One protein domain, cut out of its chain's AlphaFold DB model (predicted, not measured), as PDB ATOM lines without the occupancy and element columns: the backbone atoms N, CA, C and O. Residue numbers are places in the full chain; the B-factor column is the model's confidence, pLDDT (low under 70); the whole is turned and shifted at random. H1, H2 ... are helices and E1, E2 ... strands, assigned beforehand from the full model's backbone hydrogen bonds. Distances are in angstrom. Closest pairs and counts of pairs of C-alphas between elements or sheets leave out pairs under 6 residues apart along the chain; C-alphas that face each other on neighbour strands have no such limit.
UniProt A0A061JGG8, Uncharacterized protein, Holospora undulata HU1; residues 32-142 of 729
ATOM      1  N   SER A  32     200.812 268.941 169.483       79.69
ATOM      2  CA  SER A  32     201.190 269.905 170.511       79.69
ATOM      3  C   SER A  32     200.220 269.891 171.678       79.69
ATOM      4  O   SER A  32     199.039 269.598 171.522       79.69
ATOM      5  N   THR A  33     200.731 270.240 172.853       85.44
ATOM      6  CA  THR A  33     199.951 270.436 174.068       85.44
ATOM      7  C   THR A  33     199.926 271.920 174.431       85.44
ATOM      8  O   THR A  33     200.998 272.511 174.602       85.44
ATOM      9  N   PRO A  34     198.745 272.545 174.575       87.44
ATOM     10  CA  PRO A  34     198.633 273.904 175.092       87.44
ATOM     11  C   PRO A  34     199.275 274.047 176.471       87.44
ATOM     12  O   PRO A  34     199.060 273.225 177.365       87.44
ATOM     13  N   ALA A  35     200.070 275.100 176.641       87.88
ATOM     14  CA  ALA A  35     200.659 275.444 177.920       87.88
ATOM     15  C   ALA A  35     199.576 276.031 178.833       87.88
ATOM     16  O   ALA A  35     198.912 277.009 178.480       87.88
ATOM     17  N   LEU A  36     199.405 275.430 180.007       89.25
ATOM     18  CA  LEU A  36     198.470 275.905 181.021       89.25
ATOM     19  C   LEU A  36     199.234 276.659 182.101       89.25
ATOM     20  O   LEU A  36     200.153 276.114 182.706       89.25
ATOM     21  N   CYS A  37     198.842 277.906 182.335       88.50
ATOM     22  CA  CYS A  37     199.413 278.786 183.339       88.50
ATOM     23  C   CYS A  37     198.469 278.901 184.536       88.50
ATOM     24  O   CYS A  37     197.360 279.426 184.413       88.50
ATOM     25  N   LEU A  38     198.911 278.409 185.688       87.69
ATOM     26  CA  LEU A  38     198.255 278.571 186.974       87.69
ATOM     27  C   LEU A  38     198.707 279.883 187.612       87.69
ATOM     28  O   LEU A  38     199.891 280.041 187.884       87.69
ATOM     29  N   ILE A  39     197.786 280.792 187.909       86.06
ATOM     30  CA  ILE A  39     198.094 282.047 188.611       86.06
ATOM     31  C   ILE A  39     197.765 281.965 190.108       86.06
ATOM     32  O   ILE A  39     197.017 281.087 190.537       86.06
ATOM     33  N   ALA A  40     198.321 282.887 190.904       78.50
ATOM     34  CA  ALA A  40     198.222 282.898 192.372       78.50
ATOM     35  C   ALA A  40     196.781 282.876 192.928       78.50
ATOM     36  O   ALA A  40     196.551 282.435 194.048       78.50
ATOM     37  N   ASP A  41     195.789 283.315 192.152       80.69
ATOM     38  CA  ASP A  41     194.380 283.260 192.556       80.69
ATOM     39  C   ASP A  41     193.716 281.888 192.299       80.69
ATOM     40  O   ASP A  41     192.511 281.740 192.507       80.69
ATOM     41  N   GLY A  42     194.483 280.905 191.815       82.50
ATOM     42  CA  GLY A  42     194.055 279.550 191.476       82.50
ATOM     43  C   GLY A  42     193.451 279.393 190.078       82.50
ATOM     44  O   GLY A  42     193.053 278.288 189.706       82.50
ATOM     45  N   THR A  43     193.352 280.457 189.283       87.25
ATOM     46  CA  THR A  43     192.831 280.366 187.912       87.25
ATOM     47  C   THR A  43     193.857 279.718 186.990       87.25
ATOM     48  O   THR A  43     195.056 279.980 187.086       87.25
ATOM     49  N   VAL A  44     193.376 278.906 186.051       87.00
ATOM     50  CA  VAL A  44     194.203 278.331 184.988       87.00
ATOM     51  C   VAL A  44     193.878 279.022 183.673       87.00
ATOM     52  O   VAL A  44     192.719 279.075 183.260       87.00
ATOM     53  N   LYS A  45     194.904 279.544 183.004       86.81
ATOM     54  CA  LYS A  45     194.806 280.183 181.689       86.81
ATOM     55  C   LYS A  45     195.605 279.389 180.665       86.81
ATOM     56  O   LYS A  45     196.774 279.094 180.890       86.81
ATOM     57  N   SER A  46     194.988 279.071 179.530       86.50
ATOM     58  CA  SER A  46     195.740 278.596 178.366       86.50
ATOM     59  C   SER A  46     196.533 279.759 177.772       86.50
ATOM     60  O   SER A  46     195.981 280.844 177.576       86.50
ATOM     61  N   LEU A  47     197.818 279.543 177.492       83.62
ATOM     62  CA  LEU A  47     198.703 280.560 176.908       83.62
ATOM     63  C   LEU A  47     198.688 280.587 175.378       83.62
ATOM     64  O   LEU A  47     199.381 281.394 174.758       83.62
ATOM     65  N   GLU A  48     197.891 279.715 174.771       76.25
ATOM     66  CA  GLU A  48     197.853 279.477 173.333       76.25
ATOM     67  C   GLU A  48     197.592 280.737 172.493       76.25
ATOM     68  O   GLU A  48     198.143 280.882 171.410       76.25
ATOM     69  N   THR A  49     196.769 281.662 172.987       60.78
ATOM     70  CA  THR A  49     196.356 282.869 172.247       60.78
ATOM     71  C   THR A  49     197.017 284.152 172.743       60.78
ATOM     72  O   THR A  49     196.782 285.223 172.192       60.78
ATOM     73  N   SER A  50     197.814 284.066 173.807       57.88
ATOM     74  CA  SER A  50     198.331 285.222 174.553       57.88
ATOM     75  C   SER A  50     199.851 285.357 174.490       57.88
ATOM     76  O   SER A  50     200.403 286.340 174.983       57.88
ATOM     77  N   THR A  51     200.528 284.402 173.853       61.38
ATOM     78  CA  THR A  51     201.979 284.432 173.672       61.38
ATOM     79  C   THR A  51     202.283 284.871 172.238       61.38
ATOM     80  O   THR A  51     201.837 284.198 171.310       61.38
ATOM     81  N   PRO A  52     203.009 285.981 172.008       60.72
ATOM     82  CA  PRO A  52     203.405 286.359 170.657       60.72
ATOM     83  C   PRO A  52     204.284 285.260 170.042       60.72
ATOM     84  O   PRO A  52     205.050 284.607 170.766       60.72
ATOM     85  N   PRO A  53     204.191 285.035 168.721       62.88
ATOM     86  CA  PRO A  53     204.926 283.959 168.102       62.88
ATOM     87  C   PRO A  53     206.437 284.168 168.256       62.88
ATOM     88  O   PRO A  53     206.971 285.224 167.925       62.88
ATOM     89  N   THR A  54     207.132 283.164 168.791       59.56
ATOM     90  CA  THR A  54     208.586 283.218 168.987       59.56
ATOM     91  C   THR A  54     209.261 282.834 167.678       59.56
ATOM     92  O   THR A  54     209.131 281.701 167.222       59.56
ATOM     93  N   CYS A  55     209.954 283.776 167.044       60.41
ATOM     94  CA  CYS A  55     210.644 283.524 165.786       60.41
ATOM     95  C   CYS A  55     212.121 283.237 166.026       60.41
ATOM     96  O   CYS A  55     212.785 283.960 166.766       60.41
ATOM     97  N   PHE A  56     212.645 282.206 165.373       55.50
ATOM     98  CA  PHE A  56     214.069 281.914 165.377       55.50
ATOM     99  C   PHE A  56     214.599 281.719 163.967       55.50
ATOM    100  O   PHE A  56     213.899 281.294 163.044       55.50
ATOM    101  N   THR A  57     215.869 282.060 163.823       51.03
ATOM    102  CA  THR A  57     216.599 282.009 162.566       51.03
ATOM    103  C   THR A  57     217.386 280.708 162.521       51.03
ATOM    104  O   THR A  57     218.176 280.424 163.421       51.03
ATOM    105  N   HIS A  58     217.171 279.905 161.485       53.12
ATOM    106  CA  HIS A  58     217.961 278.708 161.206       53.12
ATOM    107  C   HIS A  58     218.649 278.852 159.837       53.12
ATOM    108  O   HIS A  58     218.294 279.750 159.070       53.12
ATOM    109  N   PRO A  59     219.604 277.969 159.476       47.16
ATOM    110  CA  PRO A  59     220.395 278.082 158.238       47.16
ATOM    111  C   PRO A  59     219.590 278.113 156.928       47.16
ATOM    112  O   PRO A  59     220.155 278.346 155.867       47.16
ATOM    113  N   PHE A  60     218.278 277.879 156.996       51.69
ATOM    114  CA  PHE A  60     217.376 277.805 155.850       51.69
ATOM    115  C   PHE A  60     216.189 278.787 155.952       51.69
ATOM    116  O   PHE A  60     215.262 278.678 155.157       51.69
ATOM    117  N   GLY A  61     216.186 279.728 156.909       55.31
ATOM    118  CA  GLY A  61     215.160 280.774 157.001       55.31
ATOM    119  C   GLY A  61     214.735 281.174 158.418       55.31
ATOM    120  O   GLY A  61     215.334 280.776 159.419       55.31
ATOM    121  N   TYR A  62     213.685 281.997 158.479       49.75
ATOM    122  CA  TYR A  62     212.983 282.367 159.709       49.75
ATOM    123  C   TYR A  62     211.798 281.428 159.937       49.75
ATOM    124  O   TYR A  62     210.920 281.319 159.082       49.75
ATOM    125  N   ALA A  63     211.743 280.803 161.111       56.56
ATOM    126  CA  ALA A  63     210.596 280.024 161.556       56.56
ATOM    127  C   ALA A  63     209.954 280.717 162.760       56.56
ATOM    128  O   ALA A  63     210.605 280.918 163.783       56.56
ATOM    129  N   CYS A  64     208.676 281.080 162.639       56.91
ATOM    130  CA  CYS A  64     207.892 281.672 163.720       56.91
ATOM    131  C   CYS A  64     206.994 280.622 164.365       56.91
ATOM    132  O   CYS A  64     206.215 279.952 163.689       56.91
ATOM    133  N   TRP A  65     207.113 280.480 165.681       62.00
ATOM    134  CA  TRP A  65     206.387 279.495 166.472       62.00
ATOM    135  C   TRP A  65     205.186 280.146 167.120       62.00
ATOM    136  O   TRP A  65     205.403 281.149 167.781       62.00
ATOM    137  N   PRO A  66     203.968 279.584 167.020       58.56
ATOM    138  CA  PRO A  66     202.741 280.186 167.550       58.56
ATOM    139  C   PRO A  66     202.746 280.611 169.030       58.56
ATOM    140  O   PRO A  66     201.826 281.303 169.441       58.56
ATOM    141  N   GLY A  67     203.760 280.254 169.829       68.25
ATOM    142  CA  GLY A  67     203.823 280.577 171.255       68.25
ATOM    143  C   GLY A  67     202.797 279.778 172.072       68.25
ATOM    144  O   GLY A  67     201.847 279.210 171.541       68.25
ATOM    145  N   GLY A  68     203.016 279.641 173.382       76.12
ATOM    146  CA  GLY A  68     202.011 279.072 174.295       76.12
ATOM    147  C   GLY A  68     201.658 277.583 174.125       76.12
ATOM    148  O   GLY A  68     200.691 277.122 174.729       76.12
ATOM    149  N   ARG A  69     202.417 276.809 173.338       81.50
ATOM    150  CA  ARG A  69     202.244 275.358 173.134       81.50
ATOM    151  C   ARG A  69     203.585 274.620 173.268       81.50
ATOM    152  O   ARG A  69     204.614 275.107 172.805       81.50
ATOM    153  N   PHE A  70     203.564 273.427 173.860       81.75
ATOM    154  CA  PHE A  70     204.685 272.482 173.867       81.75
ATOM    155  C   PHE A  70     204.495 271.464 172.744       81.75
ATOM    156  O   PHE A  70     203.424 270.874 172.623       81.75
ATOM    157  N   TYR A  71     205.505 271.255 171.908       78.31
ATOM    158  CA  TYR A  71     205.362 270.502 170.657       78.31
ATOM    159  C   TYR A  71     206.061 269.147 170.733       78.31
ATOM    160  O   TYR A  71     207.011 268.973 171.494       78.31
ATOM    161  N   GLN A  72     205.568 268.183 169.956       76.75
ATOM    162  CA  GLN A  72     206.087 266.817 169.903       76.75
ATOM    163  C   GLN A  72     206.223 266.350 168.451       76.75
ATOM    164  O   GLN A  72     205.447 266.744 167.582       76.75
ATOM    165  N   LEU A  73     207.199 265.474 168.196       72.62
ATOM    166  CA  LEU A  73     207.429 264.869 166.878       72.62
ATOM    167  C   LEU A  73     206.333 263.866 166.472       72.62
ATOM    168  O   LEU A  73     206.066 263.687 165.287       72.62
ATOM    169  N   SER A  74     205.691 263.224 167.447       73.62
ATOM    170  CA  SER A  74     204.620 262.243 167.256       73.62
ATOM    171  C   SER A  74     203.588 262.369 168.375       73.62
ATOM    172  O   SER A  74     203.932 262.803 169.476       73.62
ATOM    173  N   SER A  75     202.345 261.946 168.131       73.38
ATOM    174  CA  SER A  75     201.307 261.903 169.172       73.38
ATOM    175  C   SER A  75     201.791 261.098 170.387       73.38
ATOM    176  O   SER A  75     202.228 259.955 170.243       73.38
ATOM    177  N   GLY A  76     201.767 261.711 171.573       72.31
ATOM    178  CA  GLY A  76     202.199 261.085 172.824       72.31
ATOM    179  C   GLY A  76     203.722 260.952 173.004       72.31
ATOM    180  O   GLY A  76     204.161 260.242 173.916       72.31
ATOM    181  N   GLY A  77     204.537 261.600 172.167       80.88
ATOM    182  CA  GLY A  77     206.003 261.596 172.257       80.88
ATOM    183  C   GLY A  77     206.567 262.527 173.339       80.88
ATOM    184  O   GLY A  77     205.830 263.156 174.096       80.88
ATOM    185  N   THR A  78     207.895 262.630 173.435       81.75
ATOM    186  CA  THR A  78     208.541 263.629 174.301       81.75
ATOM    187  C   THR A  78     208.533 265.021 173.666       81.75
ATOM    188  O   THR A  78     208.632 265.148 172.439       81.75
ATOM    189  N   PHE A  79     208.452 266.073 174.486       82.12
ATOM    190  CA  PHE A  79     208.548 267.451 174.007       82.12
ATOM    191  C   PHE A  79     209.874 267.670 173.285       82.12
ATOM    192  O   PHE A  79     210.944 267.318 173.782       82.12
ATOM    193  N   SER A  80     209.784 268.179 172.064       69.94
ATOM    194  CA  SER A  80     210.917 268.299 171.155       69.94
ATOM    195  C   SER A  80     210.670 269.392 170.127       69.94
ATOM    196  O   SER A  80     209.540 269.665 169.719       69.94
ATOM    197  N   ILE A  81     211.765 270.008 169.689       60.06
ATOM    198  CA  ILE A  81     211.772 270.968 168.591       60.06
ATOM    199  C   ILE A  81     212.357 270.233 167.379       60.06
ATOM    200  O   ILE A  81     213.526 269.839 167.430       60.06
ATOM    201  N   PRO A  82     211.585 269.998 166.301       52.28
ATOM    202  CA  PRO A  82     212.106 269.348 165.105       52.28
ATOM    203  C   PRO A  82     213.300 270.131 164.541       52.28
ATOM    204  O   PRO A  82     213.212 271.340 164.344       52.28
ATOM    205  N   GLY A  83     214.416 269.443 164.286       54.44
ATOM    206  CA  GLY A  83     215.601 270.023 163.640       54.44
ATOM    207  C   GLY A  83     216.632 270.698 164.558       54.44
ATOM    208  O   GLY A  83     217.624 271.205 164.042       54.44
ATOM    209  N   LEU A  84     216.461 270.683 165.887       48.88
ATOM    210  CA  LEU A  84     217.445 271.218 166.841       48.88
ATOM    211  C   LEU A  84     217.936 270.131 167.806       48.88
ATOM    212  O   LEU A  84     217.190 269.638 168.651       48.88
ATOM    213  N   ALA A  85     219.217 269.773 167.690       39.16
ATOM    214  CA  ALA A  85     219.917 268.965 168.679       39.16
ATOM    215  C   ALA A  85     220.352 269.864 169.852       39.16
ATOM    216  O   ALA A  85     221.193 270.737 169.687       39.16
ATOM    217  N   VAL A  86     219.778 269.601 171.030       37.00
ATOM    218  CA  VAL A  86     220.240 270.009 172.372       37.00
ATOM    219  C   VAL A  86     220.387 271.529 172.618       37.00
ATOM    220  O   VAL A  86     221.431 272.118 172.368       37.00
ATOM    221  N   GLY A  87     219.371 272.167 173.220       41.81
ATOM    222  CA  GLY A  87     219.503 273.535 173.753       41.81
ATOM    223  C   GLY A  87     218.186 274.298 173.939       41.81
ATOM    224  O   GLY A  87     217.673 274.902 173.007       41.81
ATOM    225  N   ASN A  88     217.660 274.277 175.166       50.78
ATOM    226  CA  ASN A  88     216.445 274.948 175.650       50.78
ATOM    227  C   ASN A  88     216.464 276.488 175.504       50.78
ATOM    228  O   ASN A  88     216.959 277.152 176.411       50.78
ATOM    229  N   SER A  89     215.883 277.065 174.447       52.06
ATOM    230  CA  SER A  89     215.559 278.511 174.424       52.06
ATOM    231  C   SER A  89     214.169 278.860 173.874       52.06
ATOM    232  O   SER A  89     213.622 279.901 174.217       52.06
ATOM    233  N   ALA A  90     213.539 277.995 173.068       60.44
ATOM    234  CA  ALA A  90     212.247 278.321 172.445       60.44
ATOM    235  C   ALA A  90     211.033 278.195 173.388       60.44
ATOM    236  O   ALA A  90     210.028 278.865 173.173       60.44
ATOM    237  N   TYR A  91     211.108 277.362 174.434       76.44
ATOM    238  CA  TYR A  91     210.042 277.248 175.444       76.44
ATOM    239  C   TYR A  91     210.192 278.247 176.595       76.44
ATOM    240  O   TYR A  91     209.299 278.364 177.431       76.44
ATOM    241  N   ASP A  92     211.296 278.994 176.621       73.94
ATOM    242  CA  ASP A  92     211.586 279.986 177.650       73.94
ATOM    243  C   ASP A  92     210.533 281.094 177.680       73.94
ATOM    244  O   ASP A  92     210.057 281.451 178.753       73.94
ATOM    245  N   SER A  93     210.110 281.571 176.503       76.31
ATOM    246  CA  SER A  93     209.072 282.597 176.375       76.31
ATOM    247  C   SER A  93     207.740 282.148 176.977       76.31
ATOM    248  O   SER A  93     207.033 282.963 177.554       76.31
ATOM    249  N   ILE A  94     207.418 280.850 176.931       82.69
ATOM    250  CA  ILE A  94     206.209 280.290 177.556       82.69
ATOM    251  C   ILE A  94     206.299 280.392 179.084       82.69
ATOM    252  O   ILE A  94     205.339 280.816 179.735       82.69
ATOM    253  N   ILE A  95     207.452 280.028 179.658       84.19
ATOM    254  CA  ILE A  95     207.684 280.133 181.104       84.19
ATOM    255  C   ILE A  95     207.680 281.605 181.537       84.19
ATOM    256  O   ILE A  95     207.021 281.945 182.518       84.19
ATOM    257  N   ASP A  96     208.357 282.480 180.790       81.94
ATOM    258  CA  ASP A  96     208.471 283.909 181.087       81.94
ATOM    259  C   ASP A  96     207.119 284.630 180.953       81.94
ATOM    260  O   ASP A  96     206.762 285.429 181.818       81.94
ATOM    261  N   THR A  97     206.303 284.306 179.944       83.69
ATOM    262  CA  THR A  97     204.935 284.831 179.813       83.69
ATOM    263  C   THR A  97     204.072 284.416 180.997       83.69
ATOM    264  O   THR A  97     203.419 285.266 181.602       83.69
ATOM    265  N   CYS A  98     204.106 283.140 181.386       85.19
ATOM    266  CA  CYS A  98     203.361 282.691 182.556       85.19
ATOM    267  C   CYS A  98     203.839 283.379 183.843       85.19
ATOM    268  O   CYS A  98     203.034 283.853 184.644       85.19
ATOM    269  N   LYS A  99     205.157 283.514 184.005       83.75
ATOM    270  CA  LYS A  99     205.779 284.212 185.132       83.75
ATOM    271  C   LYS A  99     205.361 285.681 185.205       83.75
ATOM    272  O   LYS A  99     205.016 286.151 186.288       83.75
ATOM    273  N   ASN A 100     205.327 286.381 184.071       82.62
ATOM    274  CA  ASN A 100     204.889 287.778 183.965       82.62
ATOM    275  C   ASN A 100     203.395 287.956 184.268       82.62
ATOM    276  O   ASN A 100     202.978 289.019 184.718       82.62
ATOM    277  N   MET A 101     202.588 286.907 184.086       81.00
ATOM    278  CA  MET A 101     201.193 286.863 184.537       81.00
ATOM    279  C   MET A 101     201.052 286.568 186.040       81.00
ATOM    280  O   MET A 101     199.931 286.423 186.527       81.00
ATOM    281  N   GLY A 102     202.163 286.452 186.776       78.19
ATOM    282  CA  GLY A 102     202.161 286.031 188.176       78.19
ATOM    283  C   GLY A 102     201.791 284.555 188.343       78.19
ATOM    284  O   GLY A 102     201.169 284.198 189.341       78.19
ATOM    285  N   GLY A 103     202.110 283.712 187.353       80.75
ATOM    286  CA  GLY A 103     201.735 282.300 187.304       80.75
ATOM    287  C   GLY A 103     202.898 281.319 187.126       80.75
ATOM    288  O   GLY A 103     204.051 281.721 186.962       80.75
ATOM    289  N   GLU A 104     202.571 280.027 187.175       86.19
ATOM    290  CA  GLU A 104     203.440 278.874 186.924       86.19
ATOM    291  C   GLU A 104     202.850 277.978 185.830       86.19
ATOM    292  O   GLU A 104     201.640 277.738 185.809       86.19
ATOM    293  N   ILE A 105     203.691 277.447 184.935       87.62
ATOM    294  CA  ILE A 105     203.245 276.396 184.015       87.62
ATOM    295  C   ILE A 105     202.929 275.124 184.801       87.62
ATOM    296  O   ILE A 105     203.759 274.622 185.556       87.62
ATOM    297  N   ASP A 106     201.731 274.597 184.580       86.19
ATOM    298  CA  ASP A 106     201.162 273.476 185.313       86.19
ATOM    299  C   ASP A 106     201.249 272.179 184.500       86.19
ATOM    300  O   ASP A 106     200.286 271.726 183.875       86.19
ATOM    301  N   GLU A 107     202.437 271.570 184.510       84.94
ATOM    302  CA  GLU A 107     202.736 270.331 183.787       84.94
ATOM    303  C   GLU A 107     201.810 269.181 184.196       84.94
ATOM    304  O   GLU A 107     201.421 268.350 183.374       84.94
ATOM    305  N   ASN A 108     201.412 269.154 185.468       80.19
ATOM    306  CA  ASN A 108     200.533 268.128 186.004       80.19
ATOM    307  C   ASN A 108     199.131 268.253 185.412       80.19
ATOM    308  O   ASN A 108     198.572 267.259 184.948       80.19
ATOM    309  N   LEU A 109     198.566 269.460 185.383       81.69
ATOM    310  CA  LEU A 109     197.244 269.674 184.808       81.69
ATOM    311  C   LEU A 109     197.239 269.467 183.294       81.69
ATOM    312  O   LEU A 109     196.298 268.876 182.764       81.69
ATOM    313  N   MET A 110     198.305 269.876 182.604       87.12
ATOM    314  CA  MET A 110     198.479 269.576 181.183       87.12
ATOM    315  C   MET A 110     198.468 268.061 180.924       87.12
ATOM    316  O   MET A 110     197.794 267.611 180.000       87.12
ATOM    317  N   SER A 111     199.120 267.261 181.780       85.06
ATOM    318  CA  SER A 111     199.141 265.790 181.680       85.06
ATOM    319  C   SER A 111     197.778 265.109 181.873       85.06
ATOM    320  O   SER A 111     197.586 263.962 181.440       85.06
ATOM    321  N   ILE A 112     196.845 265.818 182.520       80.31
ATOM    322  CA  ILE A 112     195.476 265.377 182.799       80.31
ATOM    323  C   ILE A 112     194.542 265.832 181.676       80.31
ATOM    324  O   ILE A 112     193.875 264.997 181.067       80.31
ATOM    325  N   ILE A 113     194.503 267.136 181.383       83.06
ATOM    326  CA  ILE A 113     193.589 267.728 180.392       83.06
ATOM    327  C   ILE A 113     193.939 267.252 178.982       83.06
ATOM    328  O   ILE A 113     193.052 266.896 178.209       83.06
ATOM    329  N   TYR A 114     195.230 267.179 178.667       86.25
ATOM    330  CA  TYR A 114     195.729 266.767 177.362       86.25
ATOM    331  C   TYR A 114     196.363 265.380 177.444       86.25
ATOM    332  O   TYR A 114     197.446 265.152 176.930       86.25
ATOM    333  N   ALA A 115     195.711 264.418 178.104       80.06
ATOM    334  CA  ALA A 115     196.310 263.113 178.399       80.06
ATOM    335  C   ALA A 115     196.827 262.334 177.173       80.06
ATOM    336  O   ALA A 115     197.757 261.546 177.334       80.06
ATOM    337  N   LYS A 116     196.232 262.534 175.987       79.06
ATOM    338  CA  LYS A 116     196.682 261.930 174.721       79.06
ATOM    339  C   LYS A 116     197.867 262.685 174.111       79.06
ATOM    340  O   LYS A 116     198.813 262.054 173.650       79.06
ATOM    341  N   ASP A 117     197.833 264.015 174.163       82.00
ATOM    342  CA  ASP A 117     198.829 264.881 173.522       82.00
ATOM    343  C   ASP A 117     200.030 265.179 174.423       82.00
ATOM    344  O   ASP A 117     201.100 265.496 173.926       82.00
ATOM    345  N   PHE A 118     199.897 265.052 175.743       84.75
ATOM    346  CA  PHE A 118     200.967 265.312 176.705       84.75
ATOM    347  C   PHE A 118     201.956 264.150 176.801       84.75
ATOM    348  O   PHE A 118     203.064 264.346 177.280       84.75
ATOM    349  N   GLY A 119     201.589 262.939 176.379       81.88
ATOM    350  CA  GLY A 119     202.490 261.786 176.397       81.88
ATOM    351  C   GLY A 119     201.782 260.447 176.609       81.88
ATOM    352  O   GLY A 119     200.786 260.364 177.329       81.88
ATOM    353  N   THR A 120     202.342 259.371 176.050       82.38
ATOM    354  CA  THR A 120     202.047 257.990 176.477       82.38
ATOM    355  C   THR A 120     202.398 257.787 177.961       82.38
ATOM    356  O   THR A 120     203.237 258.523 178.485       82.38
ATOM    357  N   PRO A 121     201.834 256.785 178.667       75.88
ATOM    358  CA  PRO A 121     202.120 256.563 180.090       75.88
ATOM    359  C   PRO A 121     203.616 256.553 180.461       75.88
ATOM    360  O   PRO A 121     203.975 257.095 181.502       75.88
ATOM    361  N   GLY A 122     204.490 256.022 179.595       73.38
ATOM    362  CA  GLY A 122     205.944 256.019 179.807       73.38
ATOM    363  C   GLY A 122     206.644 257.359 179.534       73.38
ATOM    364  O   GLY A 122     207.668 257.644 180.147       73.38
ATOM    365  N   THR A 123     206.099 258.212 178.659       82.88
ATOM    366  CA  THR A 123     206.703 259.507 178.278       82.88
ATOM    367  C   THR A 123     206.170 260.696 179.082       82.88
ATOM    368  O   THR A 123     206.839 261.727 179.139       82.88
ATOM    369  N   LYS A 124     205.026 260.556 179.773       83.38
ATOM    370  CA  LYS A 124     204.463 261.610 180.645       83.38
ATOM    371  C   LYS A 124     205.463 262.108 181.687       83.38
ATOM    372  O   LYS A 124     205.613 263.312 181.852       83.38
ATOM    373  N   VAL A 125     206.180 261.196 182.345       80.50
ATOM    374  CA  VAL A 125     207.184 261.542 183.367       80.50
ATOM    375  C   VAL A 125     208.332 262.350 182.759       80.50
ATOM    376  O   VAL A 125     208.739 263.357 183.330       80.50
ATOM    377  N   GLY A 126     208.812 261.959 181.573       82.38
ATOM    378  CA  GLY A 126     209.850 262.697 180.850       82.38
ATOM    379  C   GLY A 126     209.409 264.115 180.480       82.38
ATOM    380  O   GLY A 126     210.164 265.064 180.670       82.38
ATOM    381  N   ASN A 127     208.162 264.274 180.038       85.25
ATOM    382  CA  ASN A 127     207.584 265.569 179.683       85.25
ATOM    383  C   ASN A 127     207.349 266.479 180.893       85.25
ATOM    384  O   ASN A 127     207.664 267.669 180.833       85.25
ATOM    385  N   SER A 128     206.871 265.931 182.010       85.06
ATOM    386  CA  SER A 128     206.764 266.668 183.272       85.06
ATOM    387  C   SER A 128     208.134 267.106 183.794       85.06
ATOM    388  O   SER A 128     208.295 268.267 184.162       85.06
ATOM    389  N   ASN A 129     209.133 266.215 183.777       82.62
ATOM    390  CA  ASN A 129     210.498 266.541 184.201       82.62
ATOM    391  C   ASN A 129     211.119 267.620 183.309       82.62
ATOM    392  O   ASN A 129     211.703 268.569 183.816       82.62
ATOM    393  N   TYR A 130     210.912 267.535 181.995       84.25
ATOM    394  CA  TYR A 130     211.404 268.535 181.053       84.25
ATOM    395  C   TYR A 130     210.840 269.939 181.327       84.25
ATOM    396  O   TYR A 130     211.591 270.914 181.382       84.25
ATOM    397  N   ILE A 131     209.521 270.053 181.537       84.75
ATOM    398  CA  ILE A 131     208.899 271.333 181.903       84.75
ATOM    399  C   ILE A 131     209.419 271.810 183.265       84.75
ATOM    400  O   ILE A 131     209.694 272.998 183.432       84.75
ATOM    401  N   GLN A 132     209.592 270.908 184.233       79.94
ATOM    402  CA  GLN A 132     210.129 271.258 185.546       79.94
ATOM    403  C   GLN A 132     211.555 271.823 185.454       79.94
ATOM    404  O   GLN A 132     211.810 272.886 186.018       79.94
ATOM    405  N   ASP A 133     212.438 271.197 184.674       80.06
ATOM    406  CA  ASP A 133     213.808 271.669 184.446       80.06
ATOM    407  C   ASP A 133     213.834 273.063 183.796       80.06
ATOM    408  O   ASP A 133     214.676 273.903 184.124       80.06
ATOM    409  N   LEU A 134     212.905 273.334 182.872       81.44
ATOM    410  CA  LEU A 134     212.737 274.657 182.261       81.44
ATOM    411  C   LEU A 134     212.302 275.708 183.291       81.44
ATOM    412  O   LEU A 134     212.893 276.789 183.358       81.44
ATOM    413  N   LYS A 135     211.302 275.386 184.121       81.50
ATOM    414  CA  LYS A 135     210.834 276.266 185.204       81.50
ATOM    415  C   LYS A 135     211.945 276.573 186.206       81.50
ATOM    416  O   LYS A 135     212.074 277.723 186.630       81.50
ATOM    417  N   ASP A 136     212.753 275.573 186.550       76.38
ATOM    418  CA  ASP A 136     213.859 275.701 187.499       76.38
ATOM    419  C   ASP A 136     214.956 276.621 186.943       76.38
ATOM    420  O   ASP A 136     215.361 277.573 187.615       76.38
ATOM    421  N   LYS A 137     215.356 276.434 185.676       79.00
ATOM    422  CA  LYS A 137     216.319 277.318 184.988       79.00
ATOM    423  C   LYS A 137     215.847 278.774 184.919       79.00
ATOM    424  O   LYS A 137     216.659 279.687 185.049       79.00
ATOM    425  N   LYS A 138     214.545 279.002 184.722       77.94
ATOM    426  CA  LYS A 138     213.956 280.347 184.566       77.94
ATOM    427  C   LYS A 138     213.492 280.999 185.860       77.94
ATOM    428  O   LYS A 138     213.026 282.145 185.833       77.94
ATOM    429  N   LYS A 139     213.634 280.313 186.998       71.31
ATOM    430  CA  LYS A 139     213.082 280.760 188.284       71.31
ATOM    431  C   LYS A 139     211.607 281.152 188.116       71.31
ATOM    432  O   LYS A 139     211.245 282.310 188.346       71.31
ATOM    433  N   GLY A 140     210.792 280.243 187.577       67.25
ATOM    434  CA  GLY A 140     209.342 280.445 187.494       67.25
ATOM    435  C   GLY A 140     208.742 280.687 188.885       67.25
ATOM    436  O   GLY A 140     209.322 280.250 189.881       67.25
ATOM    437  N   ASN A 141     207.599 281.375 188.971       68.81
ATOM    438  CA  ASN A 141     206.859 281.436 190.236       68.81
ATOM    439  C   ASN A 141     206.482 279.995 190.584       68.81
ATOM    440  O   ASN A 141     205.883 279.339 189.744       68.81
ATOM    441  N   LYS A 142     206.878 279.472 191.747       73.19
ATOM    442  CA  LYS A 142     206.470 278.126 192.161       73.19
ATOM    443  C   LYS A 142     205.367 278.227 193.195       73.19
ATOM    444  O   LYS A 142     205.573 278.819 194.255       73.19
TER     445      LYS A 142
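AT A GLANCE: This is residues 32 to 142 of the 729 residues of an uncharacterized protein of Holospora undulata HU1 (UniProt A0A061JGG8). Three small antiparallel sheets are strung along the longest axis: the three-stranded sheet E3 E2 E7 toward one end, the short pair E1 and E6 near the middle, and the hairpin of E4 and E5 toward the other end. H1 packs along the three-stranded sheet, while H2 and the longest helix, H3, form a helical hairpin; the far end of H3 meets H1. The printed part has 111 residues, with three named helices and seven named strands in the order E1 E2 E3 E4 E5 E6 H1 E7 H2 H3. The class is mixed, helices and strands. The whole is compact, with a radius of gyration of the C-alphas of 13.4 A and spans of 44 by 31 by 24 A.

IN THESE COORDINATES: E1, residues 32 to 34, begins at C-alpha 32 (201.190, 269.905, 170.511) and runs on into E2, residues 36 to 39, at 20 degrees. E3 is residues 44 to 46. E4, residues 54 to 58, and E5, residues 61 to 65, are each 13.0 A long. E6 is residues 69 to 72, 9.9 A. H1, residues 92 to 100, begins at C-alpha 92 (211.586, 279.986, 177.650) and is 12.1 A long. E7 is residues 103 to 105, and H2 is residues 107 to 113, 10.1 A. H3, residues 124 to 138, is 21.4 A long and ends at C-alpha 138 (213.956, 280.347, 184.566).

HOW THE PARTS SIT: In the sheet E3 E2 E7, E2 is the inner strand. E2 and E3 are a hairpin, with N 37 and O 45 at 2.8 A; E2 and E7 have N 38 and O 104 at 2.8 A. H1 is on this sheet at a height of 8.1 A, over E7 and along it at 5 degrees on the local plane; it is only just not over E2, with 2 of its C-alphas falling there. H2 only grazes the sheet, with residues 107 to 113. H3 touches H1 with residues 134 to 138 alone, at a steep tilt of 67 degrees; the closest C-alphas, of Ile 95 and Lys 135, are 6.5 A apart. H2 and H3 touch as a helical hairpin at a steep tilt of 42 degrees, opposite ways, closest at the C-alphas of Glu 107 and Ser 128, 5.5 A. H3 only grazes the sheet, with residues 131 to 135, and is only just on it, with 5 pairs of C-alphas within 10 A. E1 and E6 are antiparallel, with N 33 and O 70 at 2.8 A. E4 and E5 are a hairpin, with N 56 and O 63 at 2.9 A; E5 and H1 are apart. In H1, H2 and H3 every O i to N i+4 pair is within hydrogen-bond range.

THE WHOLE: The two C-alphas farthest apart, of Asp 41 and Phe 60, are 43.7 A apart. The printed part has no cut. The link from E6 to H1, residues 73 to 91, is long. The mean pLDDT of the printed part is 74.2; residues 49 to 67, 80 to 90 and 140 to 141 are under 70.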